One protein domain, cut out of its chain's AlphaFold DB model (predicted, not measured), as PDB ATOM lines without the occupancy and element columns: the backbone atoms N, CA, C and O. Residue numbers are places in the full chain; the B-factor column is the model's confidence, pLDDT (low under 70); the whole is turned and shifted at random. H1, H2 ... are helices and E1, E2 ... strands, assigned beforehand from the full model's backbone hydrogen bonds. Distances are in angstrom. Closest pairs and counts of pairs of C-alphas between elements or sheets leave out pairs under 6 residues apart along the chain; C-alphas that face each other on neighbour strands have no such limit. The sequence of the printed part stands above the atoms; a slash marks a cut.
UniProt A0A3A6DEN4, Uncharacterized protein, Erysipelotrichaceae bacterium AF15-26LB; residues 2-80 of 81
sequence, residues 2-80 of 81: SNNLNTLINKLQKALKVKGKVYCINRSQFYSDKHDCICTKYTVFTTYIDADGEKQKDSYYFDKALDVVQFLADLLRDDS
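This is residues 2 to 80 of the 81 residues of an uncharacterized protein of Erysipelotrichaceae bacterium AF15-26LB (UniProt A0A3A6DEN4). A long, narrow and strongly twisted sheet, made chiefly by the hairpin of E1 and E2 with the short E3 beside E2, has two helices side by side: H2 lies over the sheet along E2, and H1 packs on H2 and only grazes the sheet at E1. The turn at residues 33 to 36 and the link at residues 50 to 58 lie at the two ends of the longest axis. The printed part has 79 residues, with two named helices and three named strands in the order H1, E1, E2, E3, H2; the sheet runs E1, E2, E3, antiparallel throughout, and the class is mixed, helices and strands. The whole is only just loose, close to compact, with a radius of gyration of the C-alphas of 14.3 A, and only just elongated, spanning 46 by 28 by 16 A.

H1, residues 2 to 18, only grazes the sheet with its residues 9 to 17; its closest C-alphas to E1, residues 22 to 32, are those of Gln 13 and Tyr 23, 6.2 A apart. E1 forms a hairpin with E2, residues 37 to 49, antiparallel at 158 degrees, with N 26 and O 43 at 2.8 A and N 30 and O 39 at 3.0 A. E2 forms a second hairpin with E3, residues 59 to 62, antiparallel at 151 degrees, with N 44 and O 60 at 2.8 A. The three strands are a meander, each the antiparallel neighbour of the one before; E1 and E3 are edge strands. Residues 48 to 49 of E2 also pair, antiparallel, with residues 55 to 56. H2, residues 65 to 78, is on the sheet at a height over the sheet of 10.0 A. It lies over E2 and only just over E3, on which 3 of its C-alphas fall, and runs along the strands, at 14 degrees to E2 on the local plane. The closest C-alphas of E2 and H2 are those of Tyr 42 and Ala 65, 7.0 A apart. H1 and H2 touch, closest at the C-alphas of Ile 9 and Val 69, 5.7 A apart. They run the same way at a shallow tilt of 26 degrees. In H1 and H2 every O i to N i+4 pair is within hydrogen-bond range.

H1, Ser 2 to Val 18, begins with C-alpha 2 at (132.528, 72.248, 117.049) and is 25.1 A long. E1, Val 22 to Ser 32, is 30.5 A long. E2, Cys 37 to Ile 49, is 39.2 A long and ends with C-alpha 49 at (127.799, 104.025, 123.587). E3, Ser 59 to Phe 62, is 10.4 A long. H2, Ala 65 to Asp 78, is 20.5 A long and ends with C-alpha 78 at (115.801, 91.034, 126.245).

The two C-alphas farthest apart are those of Asp 36 and Asp 52, at 46.4 A. The printed part has no cut, and no link is long. The mean pLDDT of the printed part is 87.3; residues 2 to 3, 49 and 79 to 80 are under 70.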
ATOM      1  N   SER A   2     132.097  70.844 116.855       55.31
ATOM      2  CA  SER A   2     132.528  72.248 117.049       55.31
ATOM      3  C   SER A   2     132.042  73.248 115.980       55.31
ATOM      4  O   SER A   2     131.769  74.402 116.302       55.31
ATOM      5  N   ASN A   3     131.872  72.815 114.726       63.47
ATOM      6  CA  ASN A   3     131.474  73.699 113.616       63.47
ATOM      7  C   ASN A   3     130.062  74.292 113.763       63.47
ATOM      8  O   ASN A   3     129.800  75.381 113.253       63.47
ATOM      9  N   ASN A   4     129.162  73.611 114.478       84.88
ATOM     10  CA  ASN A   4     127.784  74.079 114.642       84.88
ATOM     11  C   ASN A   4     127.703  75.253 115.636       84.88
ATOM     12  O   ASN A   4     127.096  76.278 115.338       84.88
ATOM     13  N   LEU A   5     128.419  75.166 116.765       87.19
ATOM     14  CA  LEU A   5     128.427  76.227 117.779       87.19
ATOM     15  C   LEU A   5     129.083  77.513 117.267       87.19
ATOM     16  O   LEU A   5     128.518  78.585 117.443       87.19
ATOM     17  N   ASN A   6     130.213  77.423 116.559       87.31
ATOM     18  CA  ASN A   6     130.845  78.610 115.968       87.31
ATOM     19  C   ASN A   6     129.938  79.282 114.926       87.31
ATOM     20  O   ASN A   6     129.854  80.506 114.863       87.31
ATOM     21  N   THR A   7     129.214  78.486 114.133       91.88
ATOM     22  CA  THR A   7     128.235  79.015 113.173       91.88
ATOM     23  C   THR A   7     127.096  79.739 113.891       91.88
ATOM     24  O   THR A   7     126.670  80.804 113.446       91.88
ATOM     25  N   LEU A   8     126.615  79.186 115.006       93.19
ATOM     26  CA  LEU A   8     125.557  79.792 115.807       93.19
ATOM     27  C   LEU A   8     126.020  81.096 116.467       93.19
ATOM     28  O   LEU A   8     125.333  82.105 116.345       93.19
ATOM     29  N   ILE A   9     127.214  81.104 117.063       92.56
ATOM     30  CA  ILE A   9     127.851  82.304 117.618       92.56
ATOM     31  C   ILE A   9     127.916  83.421 116.566       92.56
ATOM     32  O   ILE A   9     127.439  84.526 116.816       92.56
ATOM     33  N   ASN A  10     128.405  83.119 115.359       92.25
ATOM     34  CA  ASN A  10     128.505  84.105 114.280       92.25
ATOM     35  C   ASN A  10     127.134  84.670 113.870       92.25
ATOM     36  O   ASN A  10     127.003  85.868 113.610       92.25
ATOM     37  N   LYS A  11     126.099  83.820 113.810       94.19
ATOM     38  CA  LYS A  11     124.724  84.254 113.510       94.19
ATOM     39  C   LYS A  11     124.188  85.194 114.590       94.19
ATOM     40  O   LYS A  11     123.629  86.235 114.249       94.19
ATOM     41  N   LEU A  12     124.396  84.858 115.863       94.06
ATOM     42  CA  LEU A  12     123.951  85.668 117.000       94.06
ATOM     43  C   LEU A  12     124.683  87.016 117.047       94.06
ATOM     44  O   LEU A  12     124.034  88.055 117.141       94.06
ATOM     45  N   GLN A  13     126.010  87.031 116.863       92.31
ATOM     46  CA  GLN A  13     126.787  88.274 116.759       92.31
ATOM     47  C   GLN A  13     126.285  89.171 115.622       92.31
ATOM     48  O   GLN A  13     126.164  90.383 115.795       92.31
ATOM     49  N   LYS A  14     125.967  88.592 114.456       92.06
ATOM     50  CA  LYS A  14     125.423  89.354 113.325       92.06
ATOM     51  C   LYS A  14     124.061  89.966 113.659       92.06
ATOM     52  O   LYS A  14     123.831  91.119 113.310       92.06
ATOM     53  N   ALA A  15     123.182  89.224 114.331       92.12
ATOM     54  CA  ALA A  15     121.870  89.722 114.743       92.12
ATOM     55  C   ALA A  15     121.984  90.863 115.770       92.12
ATOM     56  O   ALA A  15     121.348  91.901 115.601       92.12
ATOM     57  N   LEU A  16     122.858  90.718 116.772       89.88
ATOM     58  CA  LEU A  16     123.145  91.772 117.754       89.88
ATOM     59  C   LEU A  16     123.726  93.024 117.083       89.88
ATOM     60  O   LEU A  16     123.308  94.141 117.381       89.88
ATOM     61  N   LYS A  17     124.612  92.842 116.094       88.94
ATOM     62  CA  LYS A  17     125.182  93.950 115.320       88.94
ATOM     63  C   LYS A  17     124.119  94.736 114.549       88.94
ATOM     64  O   LYS A  17     124.217  95.956 114.481       88.94
ATOM     65  N   VAL A  18     123.110  94.068 113.983       88.06
ATOM     66  CA  VAL A  18     121.976  94.742 113.315       88.06
ATOM     67  C   VAL A  18     121.179  95.605 114.303       88.06
ATOM     68  O   VAL A  18     120.682  96.655 113.916       88.06
ATOM     69  N   LYS A  19     121.128  95.216 115.581       84.44
ATOM     70  CA  LYS A  19     120.548  96.007 116.681       84.44
ATOM     71  C   LYS A  19     121.501  97.080 117.245       84.44
ATOM     72  O   LYS A  19     121.187  97.702 118.250       84.44
ATOM     73  N   GLY A  20     122.670  97.296 116.636       83.06
ATOM     74  CA  GLY A  20     123.645  98.305 117.070       83.06
ATOM     75  C   GLY A  20     124.570  97.874 118.211       83.06
ATOM     76  O   GLY A  20     125.426  98.656 118.617       83.06
ATOM     77  N   LYS A  21     124.469  96.630 118.702       83.44
ATOM     78  CA  LYS A  21     125.338  96.109 119.766       83.44
ATOM     79  C   LYS A  21     126.430  95.215 119.184       83.44
ATOM     80  O   LYS A  21     126.153  94.181 118.573       83.44
ATOM     81  N   VAL A  22     127.692  95.599 119.364       86.69
ATOM     82  CA  VAL A  22     128.834  94.860 118.810       86.69
ATOM     83  C   VAL A  22     129.506  94.039 119.902       86.69
ATOM     84  O   VAL A  22     130.135  94.588 120.802       86.69
ATOM     85  N   TYR A  23     129.415  92.715 119.767       90.31
ATOM     86  CA  TYR A  23     130.085  91.756 120.643       90.31
ATOM     87  C   TYR A  23     131.236  91.064 119.908       90.31
ATOM     88  O   TYR A  23     131.049  90.515 118.820       90.31
ATOM     89  N   CYS A  24     132.416  91.046 120.521       90.19
ATOM     90  CA  CYS A  24     133.634  90.386 120.052       90.19
ATOM     91  C   CYS A  24     133.963  89.201 120.959       90.19
ATOM     92  O   CYS A  24     133.808  89.299 122.170       90.19
ATOM     93  N   ILE A  25     134.441  88.090 120.396       91.94
ATOM     94  CA  ILE A  25     134.666  86.852 121.153       91.94
ATOM     95  C   ILE A  25     136.076  86.355 120.881       91.94
ATOM     96  O   ILE A  25     136.424  86.063 119.738       91.94
ATOM     97  N   ASN A  26     136.865  86.220 121.940       91.12
ATOM     98  CA  ASN A  26     138.204  85.656 121.898       91.12
ATOM     99  C   ASN A  26     138.213  84.281 122.554       91.12
ATOM    100  O   ASN A  26     137.524  84.050 123.545       91.12
ATOM    101  N   ARG A  27     139.037  83.381 122.020       92.50
ATOM    102  CA  ARG A  27     139.272  82.053 122.582       92.50
ATOM    103  C   ARG A  27     140.742  81.928 122.956       92.50
ATOM    104  O   ARG A  27     141.593  82.055 122.079       92.50
ATOM    105  N   SER A  28     141.032  81.651 124.219       92.38
ATOM    106  CA  SER A  28     142.386  81.386 124.708       92.38
ATOM    107  C   SER A  28     142.477  79.984 125.296       92.38
ATOM    108  O   SER A  28     141.505  79.455 125.832       92.38
ATOM    109  N   GLN A  29     143.646  79.364 125.166       93.50
ATOM    110  CA  GLN A  29     143.946  78.078 125.785       93.50
ATOM    111  C   GLN A  29     145.081  78.259 126.784       93.50
ATOM    112  O   GLN A  29     146.004  79.031 126.530       93.50
ATOM    113  N   PHE A  30     144.993  77.580 127.920       91.31
ATOM    114  CA  PHE A  30     145.995  77.637 128.980       91.31
ATOM    115  C   PHE A  30     146.066  76.289 129.695       91.31
ATOM    116  O   PHE A  30     145.072  75.565 129.753       91.31
ATOM    117  N   TYR A  31     147.235  75.945 130.229       93.88
ATOM    118  CA  TYR A  31     147.363  74.787 131.107       93.88
ATOM    119  C   TYR A  31     146.798  75.139 132.484       93.88
ATOM    120  O   TYR A  31     147.128  76.191 133.030       93.88
ATOM    121  N   SER A  32     145.917  74.301 133.025       92.31
ATOM    122  CA  SER A  32     145.379  74.478 134.370       92.31
ATOM    123  C   SER A  32     145.995  73.451 135.305       92.31
ATOM    124  O   SER A  32     145.620  72.286 135.250       92.31
ATOM    125  N   ASP A  33     146.857  73.899 136.218       93.38
ATOM    126  CA  ASP A  33     147.493  73.016 137.208       93.38
ATOM    127  C   ASP A  33     146.459  72.309 138.098       93.38
ATOM    128  O   ASP A  33     146.630  71.162 138.493       93.38
ATOM    129  N   LYS A  34     145.330  72.974 138.370       92.88
ATOM    130  CA  LYS A  34     144.219  72.414 139.154       92.88
ATOM    131  C   LYS A  34     143.552  71.216 138.473       92.88
ATOM    132  O   LYS A  34     143.058  70.325 139.159       92.88
ATOM    133  N   HIS A  35     143.454  71.244 137.148       88.31
ATOM    134  CA  HIS A  35     142.763  70.223 136.357       88.31
ATOM    135  C   HIS A  35     143.730  69.299 135.609       88.31
ATOM    136  O   HIS A  35     143.277  68.364 134.957       88.31
ATOM    137  N   ASP A  36     145.033  69.572 135.719       94.25
ATOM    138  CA  ASP A  36     146.134  68.875 135.057       94.25
ATOM    139  C   ASP A  36     145.903  68.680 133.548       94.25
ATOM    140  O   ASP A  36     146.131  67.622 132.964       94.25
ATOM    141  N   CYS A  37     145.351  69.711 132.899       92.31
ATOM    142  CA  CYS A  37     144.993  69.652 131.487       92.31
ATOM    143  C   CYS A  37     144.986  71.030 130.817       92.31
ATOM    144  O   CYS A  37     144.938  72.076 131.471       92.31
ATOM    145  N   ILE A  38     144.962  71.039 129.480       93.00
ATOM    146  CA  ILE A  38     144.738  72.258 128.696       93.00
ATOM    147  C   ILE A  38     143.251  72.621 128.739       93.00
ATOM    148  O   ILE A  38     142.401  71.906 128.208       93.00
ATOM    149  N   CYS A  39     142.951  73.777 129.320       91.12
ATOM    150  CA  CYS A  39     141.624  74.368 129.363       91.12
ATOM    151  C   CYS A  39     141.458  75.412 128.255       91.12
ATOM    152  O   CYS A  39     142.418  76.032 127.797       91.12
ATOM    153  N   THR A  40     140.214  75.619 127.824       91.56
ATOM    154  CA  THR A  40     139.847  76.671 126.868       91.56
ATOM    155  C   THR A  40     138.943  77.675 127.565       91.56
ATOM    156  O   THR A  40     137.967  77.280 128.189       91.56
ATOM    157  N   LYS A  41     139.245  78.965 127.426       93.88
ATOM    158  CA  LYS A  41     138.434  80.070 127.931       93.88
ATOM    159  C   LYS A  41     137.942  80.923 126.776       93.88
ATOM    160  O   LYS A  41     138.671  81.188 125.818       93.88
ATOM    161  N   TYR A  42     136.700  81.358 126.884       94.25
ATOM    162  CA  TYR A  42     136.059  82.278 125.966       94.25
ATOM    163  C   TYR A  42     135.874  83.613 126.671       94.25
ATOM    164  O   TYR A  42     135.339  83.666 127.777       94.25
ATOM    165  N   THR A  43     136.298  84.688 126.021       93.81
ATOM    166  CA  THR A  43     136.085  86.047 126.512       93.81
ATOM    167  C   THR A  43     135.219  86.798 125.523       93.81
ATOM    168  O   THR A  43     135.590  86.928 124.357       93.81
ATOM    169  N   VAL A  44     134.081  87.297 125.988       93.25
ATOM    170  CA  VAL A  44     133.162  88.120 125.206       93.25
ATOM    171  C   VAL A  44     133.336  89.566 125.640       93.25
ATOM    172  O   VAL A  44     133.195  89.876 126.816       93.25
ATOM    173  N   PHE A  45     133.630  90.451 124.698       91.31
ATOM    174  CA  PHE A  45     133.711  91.888 124.920       91.31
ATOM    175  C   PHE A  45     132.569  92.565 124.188       91.31
ATOM    176  O   PHE A  45     132.313  92.236 123.032       91.31
ATOM    177  N   THR A  46     131.928  93.534 124.821       86.81
ATOM    178  CA  THR A  46     130.987  94.426 124.140       86.81
ATOM    179  C   THR A  46     131.561  95.822 124.074       86.81
ATOM    180  O   THR A  46     132.416  96.211 124.872       86.81
ATOM    181  N   THR A  47     131.131  96.577 123.080       78.50
ATOM    182  CA  THR A  47     131.390  98.007 123.027       78.50
ATOM    183  C   THR A  47     130.109  98.681 122.586       78.50
ATOM    184  O   THR A  47     129.649  98.452 121.467       78.50
ATOM    185  N   TYR A  48     129.529  99.482 123.469       74.38
ATOM    186  CA  TYR A  48     128.370 100.309 123.163       74.38
ATOM    187  C   TYR A  48     128.606 101.719 123.687       74.38
ATOM    188  O   TYR A  48     129.469 101.949 124.533       74.38
ATOM    189  N   ILE A  49     127.874 102.655 123.104       69.50
ATOM    190  CA  ILE A  49     127.799 104.025 123.587       69.50
ATOM    191  C   ILE A  49     126.567 104.070 124.485       69.50
ATOM    192  O   ILE A  49     125.497 103.624 124.060       69.50
ATOM    193  N   ASP A  50     126.731 104.500 125.731       71.00
ATOM    194  CA  ASP A  50     125.603 104.674 126.642       71.00
ATOM    195  C   ASP A  50     124.781 105.927 126.291       71.00
ATOM    196  O   ASP A  50     125.067 106.646 125.331       71.00
ATOM    197  N   ALA A  51     123.704 106.168 127.042       73.19
ATOM    198  CA  ALA A  51     122.833 107.321 126.817       73.19
ATOM    199  C   ALA A  51     123.565 108.668 126.976       73.19
ATOM    200  O   ALA A  51     123.127 109.662 126.395       73.19
ATOM    201  N   ASP A  52     124.682 108.681 127.707       80.69
ATOM    202  CA  ASP A  52     125.498 109.862 127.980       80.69
ATOM    203  C   ASP A  52     126.579 110.086 126.906       80.69
ATOM    204  O   ASP A  52     127.295 111.087 126.933       80.69
ATOM    205  N   GLY A  53     126.674 109.196 125.911       75.31
ATOM    206  CA  GLY A  53     127.668 109.286 124.845       75.31
ATOM    207  C   GLY A  53     129.016 108.654 125.204       75.31
ATOM    208  O   GLY A  53     129.945 108.709 124.393       75.31
ATOM    209  N   GLU A  54     129.130 108.020 126.371       76.38
ATOM    210  CA  GLU A  54     130.363 107.409 126.846       76.38
ATOM    211  C   GLU A  54     130.520 105.987 126.303       76.38
ATOM    212  O   GLU A  54     129.585 105.188 126.195       76.38
ATOM    213  N   LYS A  55     131.755 105.657 125.919       75.06
ATOM    214  CA  LYS A  55     132.079 104.357 125.337       75.06
ATOM    215  C   LYS A  55     132.293 103.335 126.447       75.06
ATOM    216  O   LYS A  55     133.387 103.238 127.005       75.06
ATOM    217  N   GLN A  56     131.284 102.512 126.692       74.31
ATOM    218  CA  GLN A  56     131.355 101.434 127.668       74.31
ATOM    219  C   GLN A  56     131.983 100.172 127.074       74.31
ATOM    220  O   GLN A  56     131.855  99.870 125.878       74.31
ATOM    221  N   LYS A  57     132.692  99.424 127.925       81.69
ATOM    222  CA  LYS A  57     133.339  98.159 127.562       81.69
ATOM    223  C   LYS A  57     133.127  97.113 128.650       81.69
ATOM    224  O   LYS A  57     133.915  97.032 129.590       81.69
ATOM    225  N   ASP A  58     132.149  96.239 128.445       87.50
ATOM    226  CA  ASP A  58     131.948  95.085 129.323       87.50
ATOM    227  C   ASP A  58     132.703  93.856 128.818       87.50
ATOM    228  O   ASP A  58     132.950  93.688 127.617       87.50
ATOM    229  N   SER A  59     133.098  93.001 129.762       90.38
ATOM    230  CA  SER A  59     133.846  91.767 129.510       90.38
ATOM    231  C   SER A  59     133.220  90.608 130.282       90.38
ATOM    232  O   SER A  59     133.085  90.681 131.500       90.38
ATOM    233  N   TYR A  60     132.906  89.519 129.587       92.94
ATOM    234  CA  TYR A  60     132.307  88.309 130.151       92.94
ATOM    235  C   TYR A  60     133.193  87.103 129.849       92.94
ATOM    236  O   TYR A  60     133.817  87.034 128.787       92.94
ATOM    237  N   TYR A  61     133.250  86.145 130.771       93.12
ATOM    238  CA  TYR A  61     134.150  84.998 130.684       93.12
ATOM    239  C   TYR A  61     133.379  83.691 130.807       93.12
ATOM    240  O   TYR A  61     132.566  83.539 131.713       93.12
ATOM    241  N   PHE A  62     133.680  82.745 129.923       94.12
ATOM    242  CA  PHE A  62     133.001  81.457 129.856       94.12
ATOM    243  C   PHE A  62     133.999  80.327 129.627       94.12
ATOM    244  O   PHE A  62     134.961  80.479 128.872       94.12
ATOM    245  N   ASP A  63     133.727  79.168 130.218       90.88
ATOM    246  CA  ASP A  63     134.560  77.973 130.050       90.88
ATOM    247  C   ASP A  63     134.065  77.082 128.896       90.88
ATOM    248  O   ASP A  63     134.798  76.227 128.397       90.88
ATOM    249  N   LYS A  64     132.824  77.288 128.422       91.06
ATOM    250  CA  LYS A  64     132.232  76.520 127.318       91.06
ATOM    251  C   LYS A  64     131.655  77.436 126.243       91.06
ATOM    252  O   LYS A  64     130.997  78.431 126.522       91.06
ATOM    253  N   ALA A  65     131.805  77.025 124.982       90.38
ATOM    254  CA  ALA A  65     131.192  77.715 123.845       90.38
ATOM    255  C   ALA A  65     129.654  77.737 123.908       90.38
ATOM    256  O   ALA A  65     129.033  78.651 123.372       90.38
ATOM    257  N   LEU A  66     129.037  76.732 124.542       93.06
ATOM    258  CA  LEU A  66     127.586  76.685 124.724       93.06
ATOM    259  C   LEU A  66     127.091  77.832 125.616       93.06
ATOM    260  O   LEU A  66     126.073  78.439 125.304       93.06
ATOM    261  N   ASP A  67     127.845  78.175 126.659       94.62
ATOM    262  CA  ASP A  67     127.483  79.256 127.579       94.62
ATOM    263  C   ASP A  67     127.554  80.617 126.867       94.62
ATOM    264  O   ASP A  67     126.693  81.471 127.061       94.62
ATOM    265  N   VAL A  68     128.516  80.785 125.949       94.06
ATOM    266  CA  VAL A  68     128.597  81.962 125.065       94.06
ATOM    267  C   VAL A  68     127.366  82.063 124.162       94.06
ATOM    268  O   VAL A  68     126.803  83.142 124.002       94.06
ATOM    269  N   VAL A  69     126.938  80.951 123.557       94.31
ATOM    270  CA  VAL A  69     125.722  80.915 122.729       94.31
ATOM    271  C   VAL A  69     124.502  81.325 123.544       94.31
ATOM    272  O   VAL A  69     123.726  82.155 123.076       94.31
ATOM    273  N   GLN A  70     124.344  80.755 124.740       94.69
ATOM    274  CA  GLN A  70     123.208  81.038 125.611       94.69
ATOM    275  C   GLN A  70     123.180  82.520 125.998       94.69
ATOM    276  O   GLN A  70     122.173  83.185 125.781       94.69
ATOM    277  N   PHE A  71     124.324  83.062 126.418       94.69
ATOM    278  CA  PHE A  71     124.480  84.478 126.739       94.69
ATOM    279  C   PHE A  71     124.062  85.404 125.585       94.69
ATOM    280  O   PHE A  71     123.264  86.318 125.774       94.69
ATOM    281  N   LEU A  72     124.556  85.163 124.365       93.62
ATOM    282  CA  LEU A  72     124.203  85.992 123.204       93.62
ATOM    283  C   LEU A  72     122.732  85.837 122.790       93.62
ATOM    284  O   LEU A  72     122.139  86.781 122.268       93.62
ATOM    285  N   ALA A  73     122.152  84.651 122.979       94.00
ATOM    286  CA  ALA A  73     120.745  84.401 122.690       94.00
ATOM    287  C   ALA A  73     119.824  85.132 123.677       94.00
ATOM    288  O   ALA A  73     118.810  85.681 123.250       94.00
ATOM    289  N   ASP A  74     120.186  85.176 124.958       93.44
ATOM    290  CA  ASP A  74     119.411  85.880 125.981       93.44
ATOM    291  C   ASP A  74     119.458  87.400 125.765       93.44
ATOM    292  O   ASP A  74     118.411  88.041 125.743       93.44
ATOM    293  N   LEU A  75     120.620  87.958 125.403       90.62
ATOM    294  CA  LEU A  75     120.733  89.373 125.013       90.62
ATOM    295  C   LEU A  75     119.798  89.763 123.857       90.62
ATOM    296  O   LEU A  75     119.245  90.860 123.836       90.62
ATOM    297  N   LEU A  76     119.612  88.871 122.878       88.12
ATOM    298  CA  LEU A  76     118.686  89.111 121.768       88.12
ATOM    299  C   LEU A  76     117.215  89.086 122.196       88.12
ATOM    300  O   LEU A  76     116.402  89.779 121.582       88.12
ATOM    301  N   ARG A  77     116.872  88.272 123.199       87.44
ATOM    302  CA  ARG A  77     115.508  88.160 123.728       87.44
ATOM    303  C   ARG A  77     115.134  89.395 124.538       87.44
ATOM    304  O   ARG A  77     114.049  89.927 124.321       87.44
ATOM    305  N   ASP A  78     116.045  89.879 125.375       77.62
ATOM    306  CA  ASP A  78     115.801  91.034 126.245       77.62
ATOM    307  C   ASP A  78     115.606  92.337 125.445       77.62
ATOM    308  O   ASP A  78     114.786  93.172 125.810       77.62
ATOM    309  N   ASP A  79     116.248  92.472 124.278       59.31
ATOM    310  CA  ASP A  79     116.048  93.589 123.331       59.31
ATOM    311  C   ASP A  79     114.746  93.507 122.500       59.31
ATOM    312  O   ASP A  79     114.629  94.165 121.459       59.31
ATOM    313  N   SER A  80     113.816  92.619 122.852       57.47
ATOM    314  CA  SER A  80     112.544  92.425 122.134       57.47
ATOM    315  C   SER A  80     111.317  92.887 122.933       57.47
ATOM    316  O   SER A  80     110.199  92.635 122.482       57.47
TER     317      SER A  80